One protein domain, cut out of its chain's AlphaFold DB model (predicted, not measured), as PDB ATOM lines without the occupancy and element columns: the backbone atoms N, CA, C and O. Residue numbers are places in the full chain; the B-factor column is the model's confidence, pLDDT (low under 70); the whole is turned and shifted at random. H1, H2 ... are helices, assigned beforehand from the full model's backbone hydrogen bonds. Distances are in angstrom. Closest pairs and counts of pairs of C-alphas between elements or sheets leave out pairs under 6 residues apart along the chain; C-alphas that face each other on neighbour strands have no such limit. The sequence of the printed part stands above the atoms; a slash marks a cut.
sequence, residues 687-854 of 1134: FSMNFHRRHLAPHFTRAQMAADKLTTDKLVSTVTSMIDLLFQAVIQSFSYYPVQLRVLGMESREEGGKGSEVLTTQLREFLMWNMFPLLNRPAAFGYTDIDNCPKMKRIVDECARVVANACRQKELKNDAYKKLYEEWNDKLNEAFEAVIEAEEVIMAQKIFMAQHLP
ATOM      1  N   PHE A 687      35.680  -7.487 -51.518       82.06
ATOM      2  CA  PHE A 687      34.381  -8.067 -51.152       82.06
ATOM      3  C   PHE A 687      34.515  -9.342 -50.314       82.06
ATOM      4  O   PHE A 687      33.973  -9.436 -49.209       82.06
ATOM      5  N   SER A 688      35.284 -10.301 -50.820       84.75
ATOM      6  CA  SER A 688      35.529 -11.593 -50.182       84.75
ATOM      7  C   SER A 688      36.286 -11.422 -48.868       84.75
ATOM      8  O   SER A 688      35.915 -11.997 -47.844       84.75
ATOM      9  N   MET A 689      37.281 -10.534 -48.833       85.88
ATOM     10  CA  MET A 689      38.024 -10.226 -47.611       85.88
ATOM     11  C   MET A 689      37.168  -9.534 -46.549       85.88
ATOM     12  O   MET A 689      37.333  -9.810 -45.357       85.88
ATOM     13  N   ASN A 690      36.240  -8.658 -46.941       85.69
ATOM     14  CA  ASN A 690      35.282  -8.049 -46.017       85.69
ATOM     15  C   ASN A 690      34.315  -9.086 -45.440       85.69
ATOM     16  O   ASN A 690      34.067  -9.072 -44.232       85.69
ATOM     17  N   PHE A 691      33.832 -10.015 -46.268       90.94
ATOM     18  CA  PHE A 691      33.048 -11.161 -45.816       90.94
ATOM     19  C   PHE A 691      33.839 -12.024 -44.817       90.94
ATOM     20  O   PHE A 691      33.380 -12.236 -43.693       90.94
ATOM     21  N   HIS A 692      35.068 -12.427 -45.156       90.62
ATOM     22  CA  HIS A 692      35.912 -13.246 -44.281       90.62
ATOM     23  C   HIS A 692      36.295 -12.553 -42.975       90.62
ATOM     24  O   HIS A 692      36.369 -13.186 -41.920       90.62
ATOM     25  N   ARG A 693      36.459 -11.225 -42.993       89.81
ATOM     26  CA  ARG A 693      36.762 -10.443 -41.788       89.81
ATOM     27  C   ARG A 693      35.680 -10.586 -40.712       89.81
ATOM     28  O   ARG A 693      36.021 -10.490 -39.535       89.81
ATOM     29  N   ARG A 694      34.418 -10.848 -41.078       90.38
ATOM     30  CA  ARG A 694      33.292 -10.985 -40.132       90.38
ATOM     31  C   ARG A 694      33.455 -12.166 -39.175       90.38
ATOM     32  O   ARG A 694      33.156 -12.015 -37.997       90.38
ATOM     33  N   HIS A 695      33.982 -13.295 -39.648       93.12
ATOM     34  CA  HIS A 695      34.175 -14.500 -38.832       93.12
ATOM     35  C   HIS A 695      35.644 -14.751 -38.459       93.12
ATOM     36  O   HIS A 695      35.916 -15.214 -37.349       93.12
ATOM     37  N   LEU A 696      36.605 -14.379 -39.312       93.25
ATOM     38  CA  LEU A 696      38.027 -14.604 -39.033       93.25
ATOM     39  C   LEU A 696      38.627 -13.578 -38.064       93.25
ATOM     40  O   LEU A 696      39.430 -13.952 -37.212       93.25
ATOM     41  N   ALA A 697      38.223 -12.300 -38.105       89.88
ATOM     42  CA  ALA A 697      38.774 -11.323 -37.160       89.88
ATOM     43  C   ALA A 697      38.423 -11.651 -35.692       89.88
ATOM     44  O   ALA A 697      39.344 -11.621 -34.871       89.88
ATOM     45  N   PRO A 698      37.171 -12.030 -35.346       91.38
ATOM     46  CA  PRO A 698      36.846 -12.521 -34.006       91.38
ATOM     47  C   PRO A 698      37.544 -13.839 -33.658       91.38
ATOM     48  O   PRO A 698      37.929 -14.034 -32.506       91.38
ATOM     49  N   HIS A 699      37.723 -14.743 -34.629       93.94
ATOM     50  CA  HIS A 699      38.465 -15.990 -34.428       93.94
ATOM     51  C   HIS A 699      39.913 -15.717 -33.992       93.94
ATOM     52  O   HIS A 699      40.365 -16.287 -32.999       93.94
ATOM     53  N   PHE A 700      40.606 -14.773 -34.635       92.25
ATOM     54  CA  PHE A 700      41.965 -14.387 -34.240       92.25
ATOM     55  C   PHE A 700      42.025 -13.666 -32.892       92.25
ATOM     56  O   PHE A 700      42.935 -13.939 -32.112       92.25
ATOM     57  N   THR A 701      41.046 -12.816 -32.555       90.06
ATOM     58  CA  THR A 701      40.965 -12.246 -31.196       90.06
ATOM     59  C   THR A 701      40.860 -13.356 -30.147       90.06
ATOM     60  O   THR A 701      41.584 -13.348 -29.154       90.06
ATOM     61  N   ARG A 702      39.991 -14.347 -30.384       91.19
ATOM     62  CA  ARG A 702      39.807 -15.491 -29.480       91.19
ATOM     63  C   ARG A 702      41.063 -16.354 -29.385       91.19
ATOM     64  O   ARG A 702      41.429 -16.737 -28.281       91.19
ATOM     65  N   ALA A 703      41.744 -16.602 -30.503       91.44
ATOM     66  CA  ALA A 703      43.007 -17.338 -30.530       91.44
ATOM     67  C   ALA A 703      44.080 -16.661 -29.665       91.44
ATOM     68  O   ALA A 703      44.782 -17.334 -28.915       91.44
ATOM     69  N   GLN A 704      44.166 -15.327 -29.721       88.69
ATOM     70  CA  GLN A 704      45.083 -14.554 -28.887       88.69
ATOM     71  C   GLN A 704      44.750 -14.707 -27.397       88.69
ATOM     72  O   GLN A 704      45.625 -15.026 -26.602       88.69
ATOM     73  N   MET A 705      43.473 -14.567 -27.024       89.25
ATOM     74  CA  MET A 705      43.023 -14.737 -25.634       89.25
ATOM     75  C   MET A 705      43.204 -16.175 -25.117       89.25
ATOM     76  O   MET A 705      43.430 -16.388 -23.925       89.25
ATOM     77  N   ALA A 706      43.073 -17.171 -25.995       89.69
ATOM     78  CA  ALA A 706      43.272 -18.577 -25.664       89.69
ATOM     79  C   ALA A 706      44.758 -18.920 -25.486       89.69
ATOM     80  O   ALA A 706      45.094 -19.735 -24.627       89.69
ATOM     81  N   ALA A 707      45.651 -18.274 -26.242       88.56
ATOM     82  CA  ALA A 707      47.093 -18.491 -26.165       88.56
ATOM     83  C   ALA A 707      47.658 -18.226 -24.759       88.56
ATOM     84  O   ALA A 707      48.502 -18.992 -24.288       88.56
ATOM     85  N   ASP A 708      47.140 -17.208 -24.065       84.31
ATOM     86  CA  ASP A 708      47.546 -16.864 -22.696       84.31
ATOM     87  C   ASP A 708      47.185 -17.964 -21.682       84.31
ATOM     88  O   ASP A 708      47.886 -18.166 -20.693       84.31
ATOM     89  N   LYS A 709      46.113 -18.719 -21.948       85.25
ATOM     90  CA  LYS A 709      45.561 -19.753 -21.054       85.25
ATOM     91  C   LYS A 709      45.942 -21.181 -21.455       85.25
ATOM     92  O   LYS A 709      45.565 -22.129 -20.769       85.25
ATOM     93  N   LEU A 710      46.652 -21.350 -22.571       85.19
ATOM     94  CA  LEU A 710      46.917 -22.660 -23.154       85.19
ATOM     95  C   LEU A 710      47.970 -23.439 -22.349       85.19
ATOM     96  O   LEU A 710      49.138 -23.033 -22.266       85.19
ATOM     97  N   THR A 711      47.555 -24.604 -21.848       82.12
ATOM     98  CA  THR A 711      48.422 -25.707 -21.412       82.12
ATOM     99  C   THR A 711      48.461 -26.795 -22.491       82.12
ATOM    100  O   THR A 711      47.519 -26.931 -23.275       82.12
ATOM    101  N   THR A 712      49.547 -27.572 -22.562       71.44
ATOM    102  CA  THR A 712      49.760 -28.607 -23.594       71.44
ATOM    103  C   THR A 712      48.636 -29.642 -23.660       71.44
ATOM    104  O   THR A 712      48.231 -30.008 -24.760       71.44
ATOM    105  N   ASP A 713      48.068 -30.023 -22.514       75.88
ATOM    106  CA  ASP A 713      47.049 -31.082 -22.424       75.88
ATOM    107  C   ASP A 713      45.637 -30.613 -22.811       75.88
ATOM    108  O   ASP A 713      44.738 -31.424 -23.017       75.88
ATOM    109  N   LYS A 714      45.418 -29.296 -22.937       87.94
ATOM    110  CA  LYS A 714      44.097 -28.711 -23.236       87.94
ATOM    111  C   LYS A 714      43.921 -28.277 -24.690       87.94
ATOM    112  O   LYS A 714      42.867 -27.729 -25.025       87.94
ATOM    113  N   LEU A 715      44.906 -28.524 -25.558       89.12
ATOM    114  CA  LEU A 715      44.889 -28.055 -26.947       89.12
ATOM    115  C   LEU A 715      43.645 -28.526 -27.709       89.12
ATOM    116  O   LEU A 715      42.927 -27.684 -28.236       89.12
ATOM    117  N   VAL A 716      43.349 -29.831 -27.688       91.50
ATOM    118  CA  VAL A 716      42.199 -30.409 -28.409       91.50
ATOM    119  C   VAL A 716      40.894 -29.757 -27.956       91.50
ATOM    120  O   VAL A 716      40.167 -29.218 -28.777       91.50
ATOM    121  N   SER A 717      40.637 -29.690 -26.643       92.50
ATOM    122  CA  SER A 717      39.420 -29.054 -26.109       92.50
ATOM    123  C   SER A 717      39.297 -27.567 -26.473       92.50
ATOM    124  O   SER A 717      38.207 -27.085 -26.781       92.50
ATOM    125  N   THR A 718      40.425 -26.847 -26.488       93.75
ATOM    126  CA  THR A 718      40.474 -25.424 -26.846       93.75
ATOM    127  C   THR A 718      40.156 -25.237 -28.327       93.75
ATOM    128  O   THR A 718      39.327 -24.400 -28.678       93.75
ATOM    129  N   VAL A 719      40.770 -26.046 -29.194       95.19
ATOM    130  CA  VAL A 719      40.557 -26.010 -30.645       95.19
ATOM    131  C   VAL A 719      39.129 -26.417 -30.996       95.19
ATOM    132  O   VAL A 719      38.498 -25.716 -31.781       95.19
ATOM    133  N   THR A 720      38.575 -27.459 -30.366       95.69
ATOM    134  CA  THR A 720      37.173 -27.871 -30.549       95.69
ATOM    135  C   THR A 720      36.218 -26.712 -30.265       95.69
ATOM    136  O   THR A 720      35.402 -26.369 -31.116       95.69
ATOM    137  N   SER A 721      36.371 -26.038 -29.118       95.06
ATOM    138  CA  SER A 721      35.548 -24.866 -28.776       95.06
ATOM    139  C   SER A 721      35.746 -23.700 -29.753       95.06
ATOM    140  O   SER A 721      34.801 -22.988 -30.097       95.06
ATOM    141  N   MET A 722      36.972 -23.490 -30.240       95.19
ATOM    142  CA  MET A 722      37.254 -22.425 -31.199       95.19
ATOM    143  C   MET A 722      36.635 -22.665 -32.574       95.19
ATOM    144  O   MET A 722      36.167 -21.690 -33.173       95.19
ATOM    145  N   ILE A 723      36.651 -23.912 -33.050       96.38
ATOM    146  CA  ILE A 723      36.066 -24.326 -34.329       96.38
ATOM    147  C   ILE A 723      34.541 -24.308 -34.260       96.38
ATOM    148  O   ILE A 723      33.926 -23.767 -35.172       96.38
ATOM    149  N   ASP A 724      33.941 -24.766 -33.160       96.50
ATOM    150  CA  ASP A 724      32.494 -24.665 -32.930       96.50
ATOM    151  C   ASP A 724      31.996 -23.214 -33.085       96.50
ATOM    152  O   ASP A 724      31.162 -22.892 -33.935       96.50
ATOM    153  N   LEU A 725      32.630 -22.284 -32.367       96.38
ATOM    154  CA  LEU A 725      32.342 -20.853 -32.475       96.38
ATOM    155  C   LEU A 725      32.723 -20.248 -33.840       96.38
ATOM    156  O   LEU A 725      32.224 -19.181 -34.203       96.38
ATOM    157  N   LEU A 726      33.675 -20.836 -34.573       96.38
ATOM    158  CA  LEU A 726      34.025 -20.390 -35.925       96.38
ATOM    159  C   LEU A 726      32.925 -20.787 -36.914       96.38
ATOM    160  O   LEU A 726      32.476 -19.925 -37.660       96.38
ATOM    161  N   PHE A 727      32.459 -22.036 -36.893       96.56
ATOM    162  CA  PHE A 727      31.389 -22.509 -37.772       96.56
ATOM    163  C   PHE A 727      30.063 -21.791 -37.508       96.56
ATOM    164  O   PHE A 727      29.427 -21.347 -38.463       96.56
ATOM    165  N   GLN A 728      29.716 -21.526 -36.242       95.94
ATOM    166  CA  GLN A 728      28.588 -20.645 -35.900       95.94
ATOM    167  C   GLN A 728      28.713 -19.268 -36.567       95.94
ATOM    168  O   GLN A 728      27.775 -18.785 -37.205       95.94
ATOM    169  N   ALA A 729      29.885 -18.637 -36.450       95.50
ATOM    170  CA  ALA A 729      30.129 -17.321 -37.030       95.50
ATOM    171  C   ALA A 729      30.126 -17.343 -38.569       95.50
ATOM    172  O   ALA A 729      29.692 -16.370 -39.188       95.50
ATOM    173  N   VAL A 730      30.593 -18.429 -39.196       94.75
ATOM    174  CA  VAL A 730      30.557 -18.621 -40.654       94.75
ATOM    175  C   VAL A 730      29.111 -18.689 -41.145       94.75
ATOM    176  O   VAL A 730      28.754 -17.903 -42.020       94.75
ATOM    177  N   ILE A 731      28.261 -19.514 -40.523       95.12
ATOM    178  CA  ILE A 731      26.835 -19.615 -40.880       95.12
ATOM    179  C   ILE A 731      26.138 -18.258 -40.750       95.12
ATOM    180  O   ILE A 731      25.484 -17.801 -41.683       95.12
ATOM    181  N   GLN A 732      26.338 -17.557 -39.631       93.00
ATOM    182  CA  GLN A 732      25.774 -16.214 -39.436       93.00
ATOM    183  C   GLN A 732      26.257 -15.216 -40.500       93.00
ATOM    184  O   GLN A 732      25.519 -14.315 -40.907       93.00
ATOM    185  N   SER A 733      27.498 -15.378 -40.967       93.06
ATOM    186  CA  SER A 733      28.090 -14.518 -41.989       93.06
ATOM    187  C   SER A 733      27.523 -14.770 -43.384       93.06
ATOM    188  O   SER A 733      27.609 -13.859 -44.203       93.06
ATOM    189  N   PHE A 734      26.951 -15.945 -43.676       92.31
ATOM    190  CA  PHE A 734      26.495 -16.292 -45.026       92.31
ATOM    191  C   PHE A 734      25.405 -15.370 -45.585       92.31
ATOM    192  O   PHE A 734      25.346 -15.156 -46.794       92.31
ATOM    193  N   SER A 735      24.628 -14.718 -44.719       86.88
ATOM    194  CA  SER A 735      23.725 -13.626 -45.110       86.88
ATOM    195  C   SER A 735      24.431 -12.523 -45.921       86.88
ATOM    196  O   SER A 735      23.837 -11.940 -46.822       86.88
ATOM    197  N   TYR A 736      25.727 -12.310 -45.675       88.50
ATOM    198  CA  TYR A 736      26.596 -11.342 -46.350       88.50
ATOM    199  C   TYR A 736      27.534 -11.973 -47.387       88.50
ATOM    200  O   TYR A 736      28.502 -11.331 -47.800       88.50
ATOM    201  N   TYR A 737      27.309 -13.233 -47.774       90.06
ATOM    202  CA  TYR A 737      28.167 -13.911 -48.742       90.06
ATOM    203  C   TYR A 737      28.132 -13.170 -50.093       90.06
ATOM    204  O   TYR A 737      27.026 -12.893 -50.573       90.06
ATOM    205  N   PRO A 738      29.290 -12.811 -50.689       88.81
ATOM    206  CA  PRO A 738      29.341 -12.002 -51.904       88.81
ATOM    207  C   PRO A 738      28.548 -12.612 -53.060       88.81
ATOM    208  O   PRO A 738      28.651 -13.807 -53.332       88.81
ATOM    209  N   VAL A 739      27.786 -11.778 -53.773       86.62
ATOM    210  CA  VAL A 739      26.903 -12.214 -54.868       86.62
ATOM    211  C   VAL A 739      27.689 -12.925 -55.972       86.62
ATOM    212  O   VAL A 739      27.240 -13.944 -56.481       86.62
ATOM    213  N   GLN A 740      28.896 -12.458 -56.289       81.38
ATOM    214  CA  GLN A 740      29.765 -13.082 -57.289       81.38
ATOM    215  C   GLN A 740      30.157 -14.517 -56.905       81.38
ATOM    216  O   GLN A 740      30.154 -15.410 -57.748       81.38
ATOM    217  N   LEU A 741      30.446 -14.753 -55.622       83.56
ATOM    218  CA  LEU A 741      30.764 -16.088 -55.114       83.56
ATOM    219  C   LEU A 741      29.520 -16.983 -55.019       83.56
ATOM    220  O   LEU A 741      29.633 -18.196 -55.184       83.56
ATOM    221  N   ARG A 742      28.332 -16.403 -54.796       87.56
ATOM    222  CA  ARG A 742      27.058 -17.136 -54.869       87.56
ATOM    223  C   ARG A 742      26.778 -17.655 -56.273       87.56
ATOM    224  O   ARG A 742      26.394 -18.808 -56.409       87.56
ATOM    225  N   VAL A 743      26.996 -16.827 -57.299       83.25
ATOM    226  CA  VAL A 743      26.825 -17.224 -58.707       83.25
ATOM    227  C   VAL A 743      27.733 -18.407 -59.041       83.25
ATOM    228  O   VAL A 743      27.248 -19.410 -59.550       83.25
ATOM    229  N   LEU A 744      29.012 -18.350 -58.654       78.62
ATOM    230  CA  LEU A 744      29.943 -19.470 -58.841       78.62
ATOM    231  C   LEU A 744      29.502 -20.749 -58.106       78.62
ATOM    232  O   LEU A 744      29.563 -21.849 -58.658       78.62
ATOM    233  N   GLY A 745      29.042 -20.615 -56.859       80.31
ATOM    234  CA  GLY A 745      28.532 -21.744 -56.078       80.31
ATOM    235  C   GLY A 745      27.257 -22.357 -56.668       80.31
ATOM    236  O   GLY A 745      27.095 -23.571 -56.652       80.31
ATOM    237  N   MET A 746      26.370 -21.535 -57.229       83.81
ATOM    238  CA  MET A 746      25.148 -21.985 -57.897       83.81
ATOM    239  C   MET A 746      25.466 -22.761 -59.183       83.81
ATOM    240  O   MET A 746      24.902 -23.825 -59.404       83.81
ATOM    241  N   GLU A 747      26.378 -22.271 -60.025       73.12
ATOM    242  CA  GLU A 747      26.684 -22.915 -61.312       73.12
ATOM    243  C   GLU A 747      27.412 -24.254 -61.150       73.12
ATOM    244  O   GLU A 747      27.080 -25.226 -61.822       73.12
ATOM    245  N   SER A 748      28.333 -24.351 -60.187       68.56
ATOM    246  CA  SER A 748      28.994 -25.621 -59.840       68.56
ATOM    247  C   SER A 748      28.026 -26.684 -59.288       68.56
ATOM    248  O   SER A 748      28.363 -27.868 -59.235       68.56
ATOM    249  N   ARG A 749      26.804 -26.303 -58.883       64.38
ATOM    250  CA  ARG A 749      25.726 -27.225 -58.472       64.38
ATOM    251  C   ARG A 749      25.090 -27.962 -59.652       64.38
ATOM    252  O   ARG A 749      24.596 -29.069 -59.464       64.38
ATOM    253  N   GLU A 750      25.108 -27.379 -60.852       54.75
ATOM    254  CA  GLU A 750      24.544 -28.003 -62.059       54.75
ATOM    255  C   GLU A 750      25.440 -29.134 -62.607       54.75
ATOM    256  O   GLU A 750      24.949 -30.033 -63.288       54.75
ATOM    257  N   GLU A 751      26.738 -29.122 -62.275       53.97
ATOM    258  CA  GLU A 751      27.750 -30.073 -62.766       53.97
ATOM    259  C   GLU A 751      27.970 -31.260 -61.808       53.97
ATOM    260  O   GLU A 751      28.185 -32.394 -62.240       53.97
ATOM    261  N   GLY A 752      27.871 -31.023 -60.497       51.28
ATOM    262  CA  GLY A 752      27.996 -32.045 -59.460       51.28
ATOM    263  C   GLY A 752      26.650 -32.337 -58.811       51.28
ATOM    264  O   GLY A 752      26.227 -31.606 -57.918       51.28
ATOM    265  N   GLY A 753      25.977 -33.416 -59.223       50.72
ATOM    266  CA  GLY A 753      24.777 -33.901 -58.528       50.72
ATOM    267  C   GLY A 753      25.022 -34.154 -57.029       50.72
ATOM    268  O   GLY A 753      26.161 -34.150 -56.565       50.72
ATOM    269  N   LYS A 754      23.957 -34.413 -56.249       49.56
ATOM    270  CA  LYS A 754      24.062 -34.771 -54.818       49.56
ATOM    271  C   LYS A 754      24.831 -36.093 -54.649       49.56
ATOM    272  O   LYS A 754      24.242 -37.170 -54.658       49.56
ATOM    273  N   GLY A 755      26.158 -36.019 -54.578       52.78
ATOM    274  CA  GLY A 755      27.038 -37.166 -54.375       52.78
ATOM    275  C   GLY A 755      26.926 -37.738 -52.961       52.78
ATOM    276  O   GLY A 755      26.286 -37.166 -52.086       52.78
ATOM    277  N   SER A 756      27.616 -38.851 -52.701       52.97
ATOM    278  CA  SER A 756      27.706 -39.479 -51.366       52.97
ATOM    279  C   SER A 756      28.536 -38.672 -50.352       52.97
ATOM    280  O   SER A 756      29.022 -39.227 -49.365       52.97
ATOM    281  N   GLU A 757      28.847 -37.411 -50.648       67.75
ATOM    282  CA  GLU A 757      29.801 -36.590 -49.909       67.75
ATOM    283  C   GLU A 757      29.226 -36.122 -48.566       67.75
ATOM    284  O   GLU A 757      28.037 -35.863 -48.443       67.75
ATOM    285  N   VAL A 758      30.086 -36.048 -47.544       81.50
ATOM    286  CA  VAL A 758      29.689 -35.636 -46.185       81.50
ATOM    287  C   VAL A 758      29.462 -34.121 -46.118       81.50
ATOM    288  O   VAL A 758      28.508 -33.654 -45.509       81.50
ATOM    289  N   LEU A 759      30.334 -33.358 -46.777       86.62
ATOM    290  CA  LEU A 759      30.128 -31.946 -47.088       86.62
ATOM    291  C   LEU A 759      29.920 -31.833 -48.593       86.62
ATOM    292  O   LEU A 759      30.616 -32.527 -49.336       86.62
ATOM    293  N   THR A 760      29.014 -30.965 -49.034       86.25
ATOM    294  CA  THR A 760      28.792 -30.732 -50.468       86.25
ATOM    295  C   THR A 760      30.069 -30.229 -51.151       86.25
ATOM    296  O   THR A 760      30.885 -29.532 -50.535       86.25
ATOM    297  N   THR A 761      30.246 -30.550 -52.438       81.94
ATOM    298  CA  THR A 761      31.387 -30.083 -53.244       81.94
ATOM    299  C   THR A 761      31.563 -28.570 -53.134       81.94
ATOM    300  O   THR A 761      32.668 -28.094 -52.886       81.94
ATOM    301  N   GLN A 762      30.466 -27.818 -53.230       83.94
ATOM    302  CA  GLN A 762      30.475 -26.357 -53.222       83.94
ATOM    303  C   GLN A 762      30.914 -25.808 -51.857       83.94
ATOM    304  O   GLN A 762      31.708 -24.868 -51.783       83.94
ATOM    305  N   LEU A 763      30.462 -26.426 -50.760       87.75
ATOM    306  CA  LEU A 763      30.912 -26.058 -49.420       87.75
ATOM    307  C   LEU A 763      32.393 -26.406 -49.210       87.75
ATOM    308  O   LEU A 763      33.133 -25.619 -48.620       87.75
ATOM    309  N   ARG A 764      32.859 -27.555 -49.712       85.69
ATOM    310  CA  ARG A 764      34.281 -27.929 -49.663       85.69
ATOM    311  C   ARG A 764      35.147 -26.912 -50.404       85.69
ATOM    312  O   ARG A 764      36.177 -26.501 -49.871       85.69
ATOM    313  N   GLU A 765      34.738 -26.490 -51.596       79.50
ATOM    314  CA  GLU A 765      35.432 -25.453 -52.365       79.50
ATOM    315  C   GLU A 765      35.436 -24.111 -51.628       79.50
ATOM    316  O   GLU A 765      36.477 -23.461 -51.530       79.50
ATOM    317  N   PHE A 766      34.320 -23.715 -51.012       86.38
ATOM    318  CA  PHE A 766      34.281 -22.531 -50.156       86.38
ATOM    319  C   PHE A 766      35.301 -22.618 -49.004       86.38
ATOM    320  O   PHE A 766      36.133 -21.720 -48.830       86.38
ATOM    321  N   LEU A 767      35.283 -23.713 -48.241       87.75
ATOM    322  CA  LEU A 767      36.172 -23.897 -47.095       87.75
ATOM    323  C   LEU A 767      37.647 -23.945 -47.519       87.75
ATOM    324  O   LEU A 767      38.476 -23.291 -46.889       87.75
ATOM    325  N   MET A 768      37.976 -24.663 -48.593       83.25
ATOM    326  CA  MET A 768      39.363 -24.896 -49.012       83.25
ATOM    327  C   MET A 768      39.951 -23.789 -49.885       83.25
ATOM    328  O   MET A 768      41.140 -23.497 -49.765       83.25
ATOM    329  N   TRP A 769      39.171 -23.184 -50.778       75.25
ATOM    330  CA  TRP A 769      39.690 -22.199 -51.733       75.25
ATOM    331  C   TRP A 769      39.494 -20.759 -51.271       75.25
ATOM    332  O   TRP A 769      40.329 -19.915 -51.592       75.25
ATOM    333  N   ASN A 770      38.454 -20.476 -50.479       79.31
ATOM    334  CA  ASN A 770      38.181 -19.120 -49.996       79.31
ATOM    335  C   ASN A 770      38.649 -18.919 -48.547       79.31
ATOM    336  O   ASN A 770      39.389 -17.981 -48.254       79.31
ATOM    337  N   MET A 771      38.277 -19.819 -47.628       86.00
ATOM    338  CA  MET A 771      38.537 -19.610 -46.197       86.00
ATOM    339  C   MET A 771      39.916 -20.112 -45.731       86.00
ATOM    340  O   MET A 771      40.626 -19.403 -45.014       86.00
ATOM    341  N   PHE A 772      40.323 -21.320 -46.126       85.25
ATOM    342  CA  PHE A 772      41.567 -21.957 -45.675       85.25
ATOM    343  C   PHE A 772      42.840 -21.126 -45.920       85.25
ATOM    344  O   PHE A 772      43.628 -20.995 -44.979       85.25
ATOM    345  N   PRO A 773      43.038 -20.463 -47.083       81.62
ATOM    346  CA  PRO A 773      44.219 -19.625 -47.319       81.62
ATOM    347  C   PRO A 773      44.340 -18.421 -46.372       81.62
ATOM    348  O   PRO A 773      45.399 -17.794 -46.296       81.62
ATOM    349  N   LEU A 774      43.251 -18.068 -45.684       85.38
ATOM    350  CA  LEU A 774      43.153 -16.937 -44.767       85.38
ATOM    351  C   LEU A 774      43.203 -17.365 -43.297       85.38
ATOM    352  O   LEU A 774      43.606 -16.561 -42.453       85.38
ATOM    353  N   LEU A 775      42.848 -18.617 -42.988       86.19
ATOM    354  CA  LEU A 775      42.793 -19.142 -41.621       86.19
ATOM    355  C   LEU A 775      44.146 -19.098 -40.912       86.19
ATOM    356  O   LEU A 775      44.190 -18.754 -39.740       86.19
ATOM    357  N   ASN A 776      45.248 -19.359 -41.616       82.12
ATOM    358  CA  ASN A 776      46.605 -19.270 -41.064       82.12
ATOM    359  C   ASN A 776      47.317 -17.942 -41.393       82.12
ATOM    360  O   ASN A 776      48.520 -17.805 -41.169       82.12
ATOM    361  N   ARG A 777      46.587 -16.935 -41.905       79.88
ATOM    362  CA  ARG A 777      47.128 -15.610 -42.273       79.88
ATOM    363  C   ARG A 777      46.485 -14.471 -41.487       79.88
ATOM    364  O   ARG A 777      45.925 -13.531 -42.056       79.88
ATOM    365  N   PRO A 778      46.639 -14.470 -40.164       81.00
ATOM    366  CA  PRO A 778      46.013 -13.475 -39.303       81.00
ATOM    367  C   PRO A 778      46.542 -12.046 -39.547       81.00
ATOM    368  O   PRO A 778      45.830 -11.058 -39.343       81.00
ATOM    369  N   ALA A 779      47.752 -11.917 -40.097       75.31
ATOM    370  CA  ALA A 779      48.323 -10.642 -40.509       75.31
ATOM    371  C   ALA A 779      47.494  -9.933 -41.601       75.31
ATOM    372  O   ALA A 779      47.404  -8.703 -41.568       75.31
ATOM    373  N   ALA A 780      46.802 -10.672 -42.484       75.31
ATOM    374  CA  ALA A 780      45.875 -10.112 -43.480       75.31
ATOM    375  C   ALA A 780      44.704  -9.340 -42.836       75.31
ATOM    376  O   ALA A 780      44.125  -8.436 -43.440       75.31
ATOM    377  N   PHE A 781      44.400  -9.638 -41.570       78.56
ATOM    378  CA  PHE A 781      43.352  -8.992 -40.779       78.56
ATOM    379  C   PHE A 781      43.904  -7.985 -39.761       78.56
ATOM    380  O   PHE A 781      43.173  -7.521 -38.890       78.56
ATOM    381  N   GLY A 782      45.183  -7.609 -39.880       71.50
ATOM    382  CA  GLY A 782      45.843  -6.631 -39.012       71.50
ATOM    383  C   GLY A 782      46.573  -7.232 -37.808       71.50
ATOM    384  O   GLY A 782      47.315  -6.509 -37.139       71.50
ATOM    385  N   TYR A 783      46.459  -8.541 -37.569       73.56
ATOM    386  CA  TYR A 783      47.175  -9.233 -36.493       73.56
ATOM    387  C   TYR A 783      48.590  -9.596 -36.932       73.56
ATOM    388  O   TYR A 783      48.922 -10.725 -37.278       73.56
ATOM    389  N   THR A 784      49.440  -8.588 -36.971       66.38
ATOM    390  CA  THR A 784      50.785  -8.697 -37.538       66.38
ATOM    391  C   THR A 784      51.835  -9.138 -36.507       66.38
ATOM    392  O   THR A 784      52.993  -9.298 -36.871       66.38
ATOM    393  N   ASP A 785      51.491  -9.240 -35.217       64.69
ATOM    394  CA  ASP A 785      52.417  -9.564 -34.109       64.69
ATOM    395  C   ASP A 785      52.450 -11.069 -33.767       64.69
ATOM    396  O   ASP A 785      52.966 -11.464 -32.728       64.69
ATOM    397  N   ILE A 786      51.892 -11.928 -34.623       61.81
ATOM    398  CA  ILE A 786      51.655 -13.343 -34.290       61.81
ATOM    399  C   ILE A 786      52.914 -14.193 -34.303       61.81
ATOM    400  O   ILE A 786      53.011 -15.127 -33.511       61.81
ATOM    401  N   ASP A 787      53.919 -13.826 -35.097       57.59
ATOM    402  CA  ASP A 787      55.225 -14.482 -35.016       57.59
ATOM    403  C   ASP A 787      55.909 -14.256 -33.653       57.59
ATOM    404  O   ASP A 787      56.759 -15.051 -33.262       57.59
ATOM    405  N   ASN A 788      55.471 -13.258 -32.873       66.56
ATOM    406  CA  ASN A 788      55.925 -13.053 -31.494       66.56
ATOM    407  C   ASN A 788      55.128 -13.885 -30.466       66.56
ATOM    408  O   ASN A 788      55.426 -13.822 -29.276       66.56
ATOM    409  N   CYS A 789      54.115 -14.657 -30.888       81.62
ATOM    410  CA  CYS A 789      53.283 -15.486 -30.010       81.62
ATOM    411  C   CYS A 789      53.185 -16.945 -30.518       81.62
ATOM    412  O   CYS A 789      52.201 -17.324 -31.165       81.62
ATOM    413  N   PRO A 790      54.165 -17.812 -30.183       86.75
ATOM    414  CA  PRO A 790      54.201 -19.206 -30.643       86.75
ATOM    415  C   PRO A 790      52.966 -20.030 -30.249       86.75
ATOM    416  O   PRO A 790      52.515 -20.881 -31.014       86.75
ATOM    417  N   LYS A 791      52.386 -19.766 -29.068       89.19
ATOM    418  CA  LYS A 791      51.171 -20.450 -28.593       89.19
ATOM    419  C   LYS A 791      49.951 -20.120 -29.453       89.19
ATOM    420  O   LYS A 791      49.211 -21.025 -29.821       89.19
ATOM    421  N   MET A 792      49.762 -18.845 -29.800       90.19
ATOM    422  CA  MET A 792      48.671 -18.417 -30.680       90.19
ATOM    423  C   MET A 792      48.829 -19.020 -32.073       90.19
ATOM    424  O   MET A 792      47.861 -19.539 -32.621       90.19
ATOM    425  N   LYS A 793      50.053 -19.004 -32.616       89.88
ATOM    426  CA  LYS A 793      50.370 -19.621 -33.910       89.88
ATOM    427  C   LYS A 793      50.010 -21.108 -33.926       89.88
ATOM    428  O   LYS A 793      49.256 -21.530 -34.791       89.88
ATOM    429  N   ARG A 794      50.413 -21.860 -32.893       90.62
ATOM    430  CA  ARG A 794      50.059 -23.281 -32.732       90.62
ATOM    431  C   ARG A 794      48.546 -23.527 -32.731       90.62
ATOM    432  O   ARG A 794      48.099 -24.488 -33.346       90.62
ATOM    433  N   ILE A 795      47.767 -22.691 -32.042       92.06
ATOM    434  CA  ILE A 795      46.299 -22.804 -32.019       92.06
ATOM    435  C   ILE A 795      45.717 -22.560 -33.414       92.06
ATOM    436  O   ILE A 795      44.888 -23.337 -33.875       92.06
ATOM    437  N   VAL A 796      46.137 -21.481 -34.077       92.25
ATOM    438  CA  VAL A 796      45.624 -21.091 -35.398       92.25
ATOM    439  C   VAL A 796      45.967 -22.139 -36.460       92.25
ATOM    440  O   VAL A 796      45.097 -22.506 -37.248       92.25
ATOM    441  N   ASP A 797      47.195 -22.658 -36.449       91.75
ATOM    442  CA  ASP A 797      47.639 -23.712 -37.366       91.75
ATOM    443  C   ASP A 797      46.829 -25.001 -37.158       91.75
ATOM    444  O   ASP A 797      46.373 -25.619 -38.120       91.75
ATOM    445  N   GLU A 798      46.572 -25.372 -35.901       93.62
ATOM    446  CA  GLU A 798      45.744 -26.530 -35.566       93.62
ATOM    447  C   GLU A 798      44.276 -26.316 -35.974       93.62
ATOM    448  O   GLU A 798      43.670 -27.211 -36.556       93.62
ATOM    449  N   CYS A 799      43.703 -25.122 -35.777       94.62
ATOM    450  CA  CYS A 799      42.369 -24.788 -36.288       94.62
ATOM    451  C   CYS A 799      42.290 -24.902 -37.820       94.62
ATOM    452  O   CYS A 799      41.335 -25.478 -38.343       94.62
ATOM    453  N   ALA A 800      43.289 -24.392 -38.547       92.62
ATOM    454  CA  ALA A 800      43.349 -24.519 -40.002       92.62
ATOM    455  C   ALA A 800      43.411 -25.993 -40.435       92.62
ATOM    456  O   ALA A 800      42.694 -26.396 -41.353       92.62
ATOM    457  N   ARG A 801      44.197 -26.815 -39.724       92.19
ATOM    458  CA  ARG A 801      44.266 -28.267 -39.936       92.19
ATOM    459  C   ARG A 801      42.914 -28.942 -39.704       92.19
ATOM    460  O   ARG A 801      42.503 -29.752 -40.528       92.19
ATOM    461  N   VAL A 802      42.199 -28.586 -38.634       93.88
ATOM    462  CA  VAL A 802      40.869 -29.143 -38.325       93.88
ATOM    463  C   VAL A 802      39.854 -28.823 -39.421       93.88
ATOM    464  O   VAL A 802      39.092 -29.712 -39.794       93.88
ATOM    465  N   VAL A 803      39.863 -27.604 -39.971       91.69
ATOM    466  CA  VAL A 803      38.987 -27.228 -41.097       91.69
ATOM    467  C   VAL A 803      39.343 -28.007 -42.367       91.69
ATOM    468  O   VAL A 803      38.447 -28.522 -43.027       91.69
ATOM    469  N   ALA A 804      40.630 -28.158 -42.690       89.56
ATOM    470  CA  ALA A 804      41.051 -28.956 -43.844       89.56
ATOM    471  C   ALA A 804      40.674 -30.441 -43.698       89.56
ATOM    472  O   ALA A 804      40.211 -31.067 -44.651       89.56
ATOM    473  N   ASN A 805      40.809 -30.992 -42.490       91.19
ATOM    474  CA  ASN A 805      40.411 -32.359 -42.171       91.19
ATOM    475  C   ASN A 805      38.890 -32.555 -42.258       91.19
ATOM    476  O   ASN A 805      38.442 -33.588 -42.758       91.19
ATOM    477  N   ALA A 806      38.092 -31.547 -41.884       89.25
ATOM    478  CA  ALA A 806      36.643 -31.559 -42.093       89.25
ATOM    479  C   ALA A 806      36.277 -31.722 -43.584       89.25
ATOM    480  O   ALA A 806      35.269 -32.336 -43.917       89.25
ATOM    481  N   CYS A 807      37.111 -31.246 -44.509       86.88
ATOM    482  CA  CYS A 807      36.894 -31.437 -45.943       86.88
ATOM    483  C   CYS A 807      37.308 -32.826 -46.471       86.88
ATOM    484  O   CYS A 807      36.943 -33.165 -47.594       86.88
ATOM    485  N   ARG A 808      38.049 -33.629 -45.691       85.44
ATOM    486  CA  ARG A 808      38.592 -34.951 -46.081       85.44
ATOM    487  C   ARG A 808      38.206 -36.074 -45.113       85.44
ATOM    488  O   ARG A 808      38.890 -37.088 -45.018       85.44
ATOM    489  N   GLN A 809      37.089 -35.922 -44.401       82.50
ATOM    490  CA  GLN A 809      36.658 -36.836 -43.330       82.50
ATOM    491  C   GLN A 809      36.635 -38.317 -43.738       82.50
ATOM    492  O   GLN A 809      36.945 -39.180 -42.923       82.50
ATOM    493  N   LYS A 810      36.306 -38.624 -44.999       78.00
ATOM    494  CA  LYS A 810      36.267 -40.003 -45.514       78.00
ATOM    495  C   LYS A 810      37.642 -40.681 -45.571       78.00
ATOM    496  O   LYS A 810      37.717 -41.902 -45.490       78.00
ATOM    497  N   GLU A 811      38.714 -39.906 -45.714       80.38
ATOM    498  CA  GLU A 811      40.095 -40.398 -45.805       80.38
ATOM    499  C   GLU A 811      40.723 -40.595 -44.413       80.38
ATOM    500  O   GLU A 811      41.721 -41.302 -44.258       80.38
ATOM    501  N   LEU A 812      40.124 -40.000 -43.376       81.12
ATOM    502  CA  LEU A 812      40.657 -39.957 -42.018       81.12
ATOM    503  C   LEU A 812      40.036 -41.059 -41.152       81.12
ATOM    504  O   LEU A 812      38.899 -40.962 -40.699       81.12
ATOM    505  N   LYS A 813      40.810 -42.118 -40.878       74.00
ATOM    506  CA  LYS A 813      40.334 -43.257 -40.069       74.00
ATOM    507  C   LYS A 813      40.190 -42.925 -38.574       74.00
ATOM    508  O   LYS A 813      39.199 -43.323 -37.975       74.00
ATOM    509  N   ASN A 814      41.142 -42.185 -37.990       80.69
ATOM    510  CA  ASN A 814      41.208 -41.877 -36.552       80.69
ATOM    511  C   ASN A 814      41.520 -40.387 -36.304       80.69
ATOM    512  O   ASN A 814      42.657 -40.033 -35.995       80.69
ATOM    513  N   ASP A 815      40.518 -39.513 -36.433       86.75
ATOM    514  CA  ASP A 815      40.650 -38.085 -36.108       86.75
ATOM    515  C   ASP A 815      40.030 -37.764 -34.733       86.75
ATOM    516  O   ASP A 815      38.893 -38.145 -34.443       86.75
ATOM    517  N   ALA A 816      40.766 -37.034 -33.889       89.38
ATOM    518  CA  ALA A 816      40.309 -36.584 -32.572       89.38
ATOM    519  C   ALA A 816      39.087 -35.648 -32.642       89.38
ATOM    520  O   ALA A 816      38.327 -35.560 -31.678       89.38
ATOM    521  N   TYR A 817      38.879 -34.974 -33.776       92.44
ATOM    522  CA  TYR A 817      37.789 -34.019 -33.985       92.44
ATOM    523  C   TYR A 817      36.590 -34.622 -34.734       92.44
ATOM    524  O   TYR A 817      35.656 -33.897 -35.060       92.44
ATOM    525  N   LYS A 818      36.561 -35.945 -34.969       89.94
ATOM    526  CA  LYS A 818      35.506 -36.613 -35.755       89.94
ATOM    527  C   LYS A 818      34.080 -36.262 -35.306       89.94
ATOM    528  O   LYS A 818      33.258 -35.893 -36.139       89.94
ATOM    529  N   LYS A 819      33.815 -36.300 -33.994       90.75
ATOM    530  CA  LYS A 819      32.499 -35.954 -33.419       90.75
ATOM    531  C   LYS A 819      32.077 -34.519 -33.734       90.75
ATOM    532  O   LYS A 819      30.920 -34.273 -34.042       90.75
ATOM    533  N   LEU A 820      33.029 -33.584 -33.691       92.81
ATOM    534  CA  LEU A 820      32.766 -32.182 -34.003       92.81
ATOM    535  C   LEU A 820      32.307 -32.027 -35.455       92.81
ATOM    536  O   LEU A 820      31.413 -31.236 -35.729       92.81
ATOM    537  N   TYR A 821      32.900 -32.775 -36.385       90.06
ATOM    538  CA  TYR A 821      32.474 -32.734 -37.780       90.06
ATOM    539  C   TYR A 821      31.057 -33.283 -37.951       90.06
ATOM    540  O   TYR A 821      30.220 -32.613 -38.547       90.06
ATOM    541  N   GLU A 822      30.772 -34.452 -37.368       89.50
ATOM    542  CA  GLU A 822      29.451 -35.098 -37.413       89.50
ATOM    543  C   GLU A 822      28.330 -34.167 -36.911       89.50
ATOM    544  O   GLU A 822      27.268 -34.110 -37.520       89.50
ATOM    545  N   GLU A 823      28.584 -33.364 -35.873       93.25
ATOM    546  CA  GLU A 823      27.627 -32.384 -35.327       93.25
ATOM    547  C   GLU A 823      27.376 -31.151 -36.219       93.25
ATOM    548  O   GLU A 823      26.370 -30.445 -36.043       93.25
ATOM    549  N   TRP A 824      28.311 -30.846 -37.124       95.00
ATOM    550  CA  TRP A 824      28.334 -29.615 -37.921       95.00
ATOM    551  C   TRP A 824      28.053 -29.823 -39.409       95.00
ATOM    552  O   TRP A 824      27.629 -28.867 -40.060       95.00
ATOM    553  N   ASN A 825      28.254 -31.031 -39.941       92.00
ATOM    554  CA  ASN A 825      28.121 -31.332 -41.370       92.00
ATOM    555  C   ASN A 825      26.758 -30.895 -41.931       92.00
ATOM    556  O   ASN A 825      26.715 -30.086 -42.857       92.00
ATOM    557  N   ASP A 826      25.654 -31.346 -41.327       91.31
ATOM    558  CA  ASP A 826      24.301 -31.040 -41.811       91.31
ATOM    559  C   ASP A 826      23.985 -29.544 -41.725       91.31
ATOM    560  O   ASP A 826      23.518 -28.949 -42.692       91.31
ATOM    561  N   LYS A 827      24.338 -28.904 -40.602       95.00
ATOM    562  CA  LYS A 827      24.102 -27.467 -40.380       95.00
ATOM    563  C   LYS A 827      24.840 -26.602 -41.398       95.00
ATOM    564  O   LYS A 827      24.299 -25.605 -41.867       95.00
ATOM    565  N   LEU A 828      26.091 -26.948 -41.703       93.94
ATOM    566  CA  LEU A 828      26.892 -26.211 -42.677       93.94
ATOM    567  C   LEU A 828      26.376 -26.432 -44.099       93.94
ATOM    568  O   LEU A 828      26.291 -25.464 -44.851       93.94
ATOM    569  N   ASN A 829      26.024 -27.673 -44.453       92.25
ATOM    570  CA  ASN A 829      25.460 -27.995 -45.761       92.25
ATOM    571  C   ASN A 829      24.141 -27.253 -45.985       92.25
ATOM    572  O   ASN A 829      24.025 -26.530 -46.967       92.25
ATOM    573  N   GLU A 830      23.186 -27.362 -45.059       92.25
ATOM    574  CA  GLU A 830      21.876 -26.708 -45.156       92.25
ATOM    575  C   GLU A 830      22.018 -25.184 -45.265       92.25
ATOM    576  O   GLU A 830      21.457 -24.557 -46.165       92.25
ATOM    577  N   ALA A 831      22.839 -24.583 -44.396       93.56
ATOM    578  CA  ALA A 831      23.059 -23.144 -44.412       93.56
ATOM    579  C   ALA A 831      23.738 -22.659 -45.699       93.56
ATOM    580  O   ALA A 831      23.429 -21.567 -46.171       93.56
ATOM    581  N   PHE A 832      24.674 -23.431 -46.261       91.50
ATOM    582  CA  PHE A 832      25.354 -23.052 -47.497       91.50
ATOM    583  C   PHE A 832      24.476 -23.284 -48.731       91.50
ATOM    584  O   PHE A 832      24.451 -22.424 -49.607       91.50
ATOM    585  N   GLU A 833      23.714 -24.383 -48.785       89.38
ATOM    586  CA  GLU A 833      22.758 -24.665 -49.866       89.38
ATOM    587  C   GLU A 833      21.720 -23.546 -50.006       89.38
ATOM    588  O   GLU A 833      21.486 -23.083 -51.120       89.38
ATOM    589  N   ALA A 834      21.180 -23.043 -48.890       90.12
ATOM    590  CA  ALA A 834      20.242 -21.919 -48.900       90.12
ATOM    591  C   ALA A 834      20.833 -20.654 -49.552       90.12
ATOM    592  O   ALA A 834      20.134 -19.878 -50.189       90.12
ATOM    593  N   VAL A 835      22.143 -20.442 -49.424       89.94
ATOM    594  CA  VAL A 835      22.823 -19.220 -49.881       89.94
ATOM    595  C   VAL A 835      23.114 -19.240 -51.382       89.94
ATOM    596  O   VAL A 835      23.232 -18.174 -51.996       89.94
ATOM    597  N   ILE A 836      23.247 -20.435 -51.961       89.12
ATOM    598  CA  ILE A 836      23.497 -20.660 -53.392       89.12
ATOM    599  C   ILE A 836      22.231 -21.102 -54.145       89.12
ATOM    600  O   ILE A 836      22.322 -21.632 -55.254       89.12
ATOM    601  N   GLU A 837      21.053 -20.905 -53.551       89.50
ATOM    602  CA  GLU A 837      19.778 -21.286 -54.151       89.50
ATOM    603  C   GLU A 837      19.477 -20.448 -55.402       89.50
ATOM    604  O   GLU A 837      19.570 -19.218 -55.388       89.50
ATOM    605  N   ALA A 838      19.136 -21.109 -56.511       86.50
ATOM    606  CA  ALA A 838      19.261 -20.503 -57.835       86.50
ATOM    607  C   ALA A 838      18.377 -19.260 -58.019       86.50
ATOM    608  O   ALA A 838      18.818 -18.241 -58.557       86.50
ATOM    609  N   GLU A 839      17.136 -19.315 -57.533       87.00
ATOM    610  CA  GLU A 839      16.192 -18.199 -57.632       87.00
ATOM    611  C   GLU A 839      16.670 -16.968 -56.848       87.00
ATOM    612  O   GLU A 839      16.632 -15.844 -57.367       87.00
ATOM    613  N   GLU A 840      17.185 -17.175 -55.633       87.50
ATOM    614  CA  GLU A 840      17.717 -16.104 -54.790       87.50
ATOM    615  C   GLU A 840      18.986 -15.499 -55.385       87.50
ATOM    616  O   GLU A 840      19.138 -14.275 -55.416       87.50
ATOM    617  N   VAL A 841      19.888 -16.335 -55.905       88.75
ATOM    618  CA  VAL A 841      21.145 -15.887 -56.513       88.75
ATOM    619  C   VAL A 841      20.887 -15.056 -57.766       88.75
ATOM    620  O   VAL A 841      21.446 -13.964 -57.895       88.75
ATOM    621  N   ILE A 842      19.992 -15.500 -58.654       86.50
ATOM    622  CA  ILE A 842      19.603 -14.744 -59.855       86.50
ATOM    623  C   ILE A 842      18.979 -13.396 -59.468       86.50
ATOM    624  O   ILE A 842      19.224 -12.374 -60.122       86.50
ATOM    625  N   MET A 843      18.166 -13.356 -58.408       86.62
ATOM    626  CA  MET A 843      17.587 -12.107 -57.914       86.62
ATOM    627  C   MET A 843      18.658 -11.179 -57.327       86.62
ATOM    628  O   MET A 843      18.729 -10.007 -57.707       86.62
ATOM    629  N   ALA A 844      19.523 -11.697 -56.452       86.81
ATOM    630  CA  ALA A 844      20.625 -10.959 -55.845       86.81
ATOM    631  C   ALA A 844      21.564 -10.378 -56.911       86.81
ATOM    632  O   ALA A 844      21.965  -9.220 -56.813       86.81
ATOM    633  N   GLN A 845      21.844 -11.141 -57.967       83.69
ATOM    634  CA  GLN A 845      22.628 -10.710 -59.120       83.69
ATOM    635  C   GLN A 845      21.976  -9.536 -59.856       83.69
ATOM    636  O   GLN A 845      22.632  -8.521 -60.086       83.69
ATOM    637  N   LYS A 846      20.680  -9.623 -60.183       84.44
ATOM    638  CA  LYS A 846      19.953  -8.519 -60.838       84.44
ATOM    639  C   LYS A 846      19.976  -7.245 -59.996       84.44
ATOM    640  O   LYS A 846      20.175  -6.157 -60.535       84.44
ATOM    641  N   ILE A 847      19.793  -7.377 -58.682       84.56
ATOM    642  CA  ILE A 847      19.850  -6.247 -57.749       84.56
ATOM    643  C   ILE A 847      21.265  -5.661 -57.707       84.56
ATOM    644  O   ILE A 847      21.426  -4.445 -57.791       84.56
ATOM    645  N   PHE A 848      22.286  -6.510 -57.618       82.50
ATOM    646  CA  PHE A 848      23.685  -6.098 -57.582       82.50
ATOM    647  C   PHE A 848      24.087  -5.332 -58.849       82.50
ATOM    648  O   PHE A 848      24.621  -4.228 -58.754       82.50
ATOM    649  N   MET A 849      23.732  -5.842 -60.033       77.88
ATOM    650  CA  MET A 849      23.971  -5.159 -61.313       77.88
ATOM    651  C   MET A 849      23.224  -3.822 -61.419       77.88
ATOM    652  O   MET A 849      23.729  -2.877 -62.020       77.88
ATOM    653  N   ALA A 850      22.033  -3.710 -60.825       77.94
ATOM    654  CA  ALA A 850      21.284  -2.454 -60.794       77.94
ATOM    655  C   ALA A 850      21.895  -1.409 -59.840       77.94
ATOM    656  O   ALA A 850      21.752  -0.212 -60.079       77.94
ATOM    657  N   GLN A 851      22.563  -1.849 -58.767       76.75
ATOM    658  CA  GLN A 851      23.236  -0.979 -57.793       76.75
ATOM    659  C   GLN A 851      24.632  -0.529 -58.249       76.75
ATOM    660  O   GLN A 851      25.104   0.520 -57.817       76.75
ATOM    661  N   HIS A 852      25.287  -1.299 -59.120       70.56
ATOM    662  CA  HIS A 852      26.648  -1.042 -59.586       70.56
ATOM    663  C   HIS A 852      26.682  -0.802 -61.097       70.56
ATOM    664  O   HIS A 852      27.069  -1.668 -61.878       70.56
ATOM    665  N   LEU A 853      26.264   0.398 -61.511       67.69
ATOM    666  CA  LEU A 853      26.294   0.792 -62.919       67.69
ATOM    667  C   LEU A 853      27.746   0.949 -63.425       67.69
ATOM    668  O   LEU A 853      28.541   1.624 -62.762       67.69
ATOM    669  N   PRO A 854      28.086   0.402 -64.610       66.19
ATOM    670  CA  PRO A 854      29.432   0.493 -65.172       66.19
ATOM    671  C   PRO A 854      29.870   1.942 -65.405       66.19
ATOM    672  O   PRO A 854      29.138   2.759 -65.974       66.19
TER     673      PRO A 854
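Overview. This is residues 687 to 854 of the 1134 residues of an uncharacterized protein of Planoprotostelium fungivorum (UniProt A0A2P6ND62). The domain is a flat slab of helices crossed in two layers: H1, H2 and H7 lie side by side in one layer, with H2 between the other two, and the antiparallel pair H4 and H6 crosses over them in the other. H3 and H8 pair up at one end of the slab, and short H5 packs on H1. The class is all helix, with 168 residues printed and eight named helices in the order H1 to H8, no named strand. It is compact, with a radius of gyration of the C-alphas of 17.0 A, and spans 51 by 39 by 19 A.

Arrangement. H2, residues 712 to 736, touches H1, residues 687 to 707, closest at the C-alphas of His 695 and Ala 729, 5.3 A; this hairpin has a shallow tilt of 23 degrees, opposite ways. H2 touches H7, residues 818 to 835, at a shallow tilt of 11 degrees, the same way, with the C-alphas of Ile 731 and Ala 831 closest at 6.3 A. H1 and H7 are apart. With residues 715 to 723 alone, H2 touches H6, residues 790 to 806, at a steep tilt of 61 degrees; the C-alphas of Val 719 and Cys 799 are closest, 6.1 A. H6 touches H4, residues 761 to 775, at a shallow tilt of 9 degrees, opposite ways, with the C-alphas of Leu 775 and Ala 800 closest at 5.6 A. H5, residues 778 to 781, touches H1, closest at the C-alphas of Ala 697 and Phe 781, 6.3 A. H3, residues 739 to 751, touches H8, residues 838 to 851, at a shallow tilt of 31 degrees, opposite ways; the C-alphas of Met 746 and Ala 838 are closest, 6.1 A. Every O i to N i+4 pair is within hydrogen-bond range in H6 and H8, against 14 of 17 in H1, 17 of 21 in H2, 6 of 9 in H3, 7 of 11 in H4 and 11 of 14 in H7; H5 is too short for such a pair.

Along the chain. H1 begins at C-alpha 687, (34.381, -8.067, -51.152), has a kink of 42 degrees near residue 695 and is 29.9 A long. H2 is 36.8 A long, H7 25.7 A and H6 24.3 A. H7 has a kink of 38 degrees near residue 825. H8 ends at C-alpha 851, (23.236, -0.979, -57.793).

Size, cuts and confidence. The two C-alphas farthest apart, those of Asp 713 and Pro 854, are 56.0 A apart. The printed part has no cut, and the link from H6 to H7, 11 residues, is long. Confidence is low, under 70, at residues 748 to 757, 784 to 788 and 853 to 854; the mean pLDDT of the printed part is 84.6.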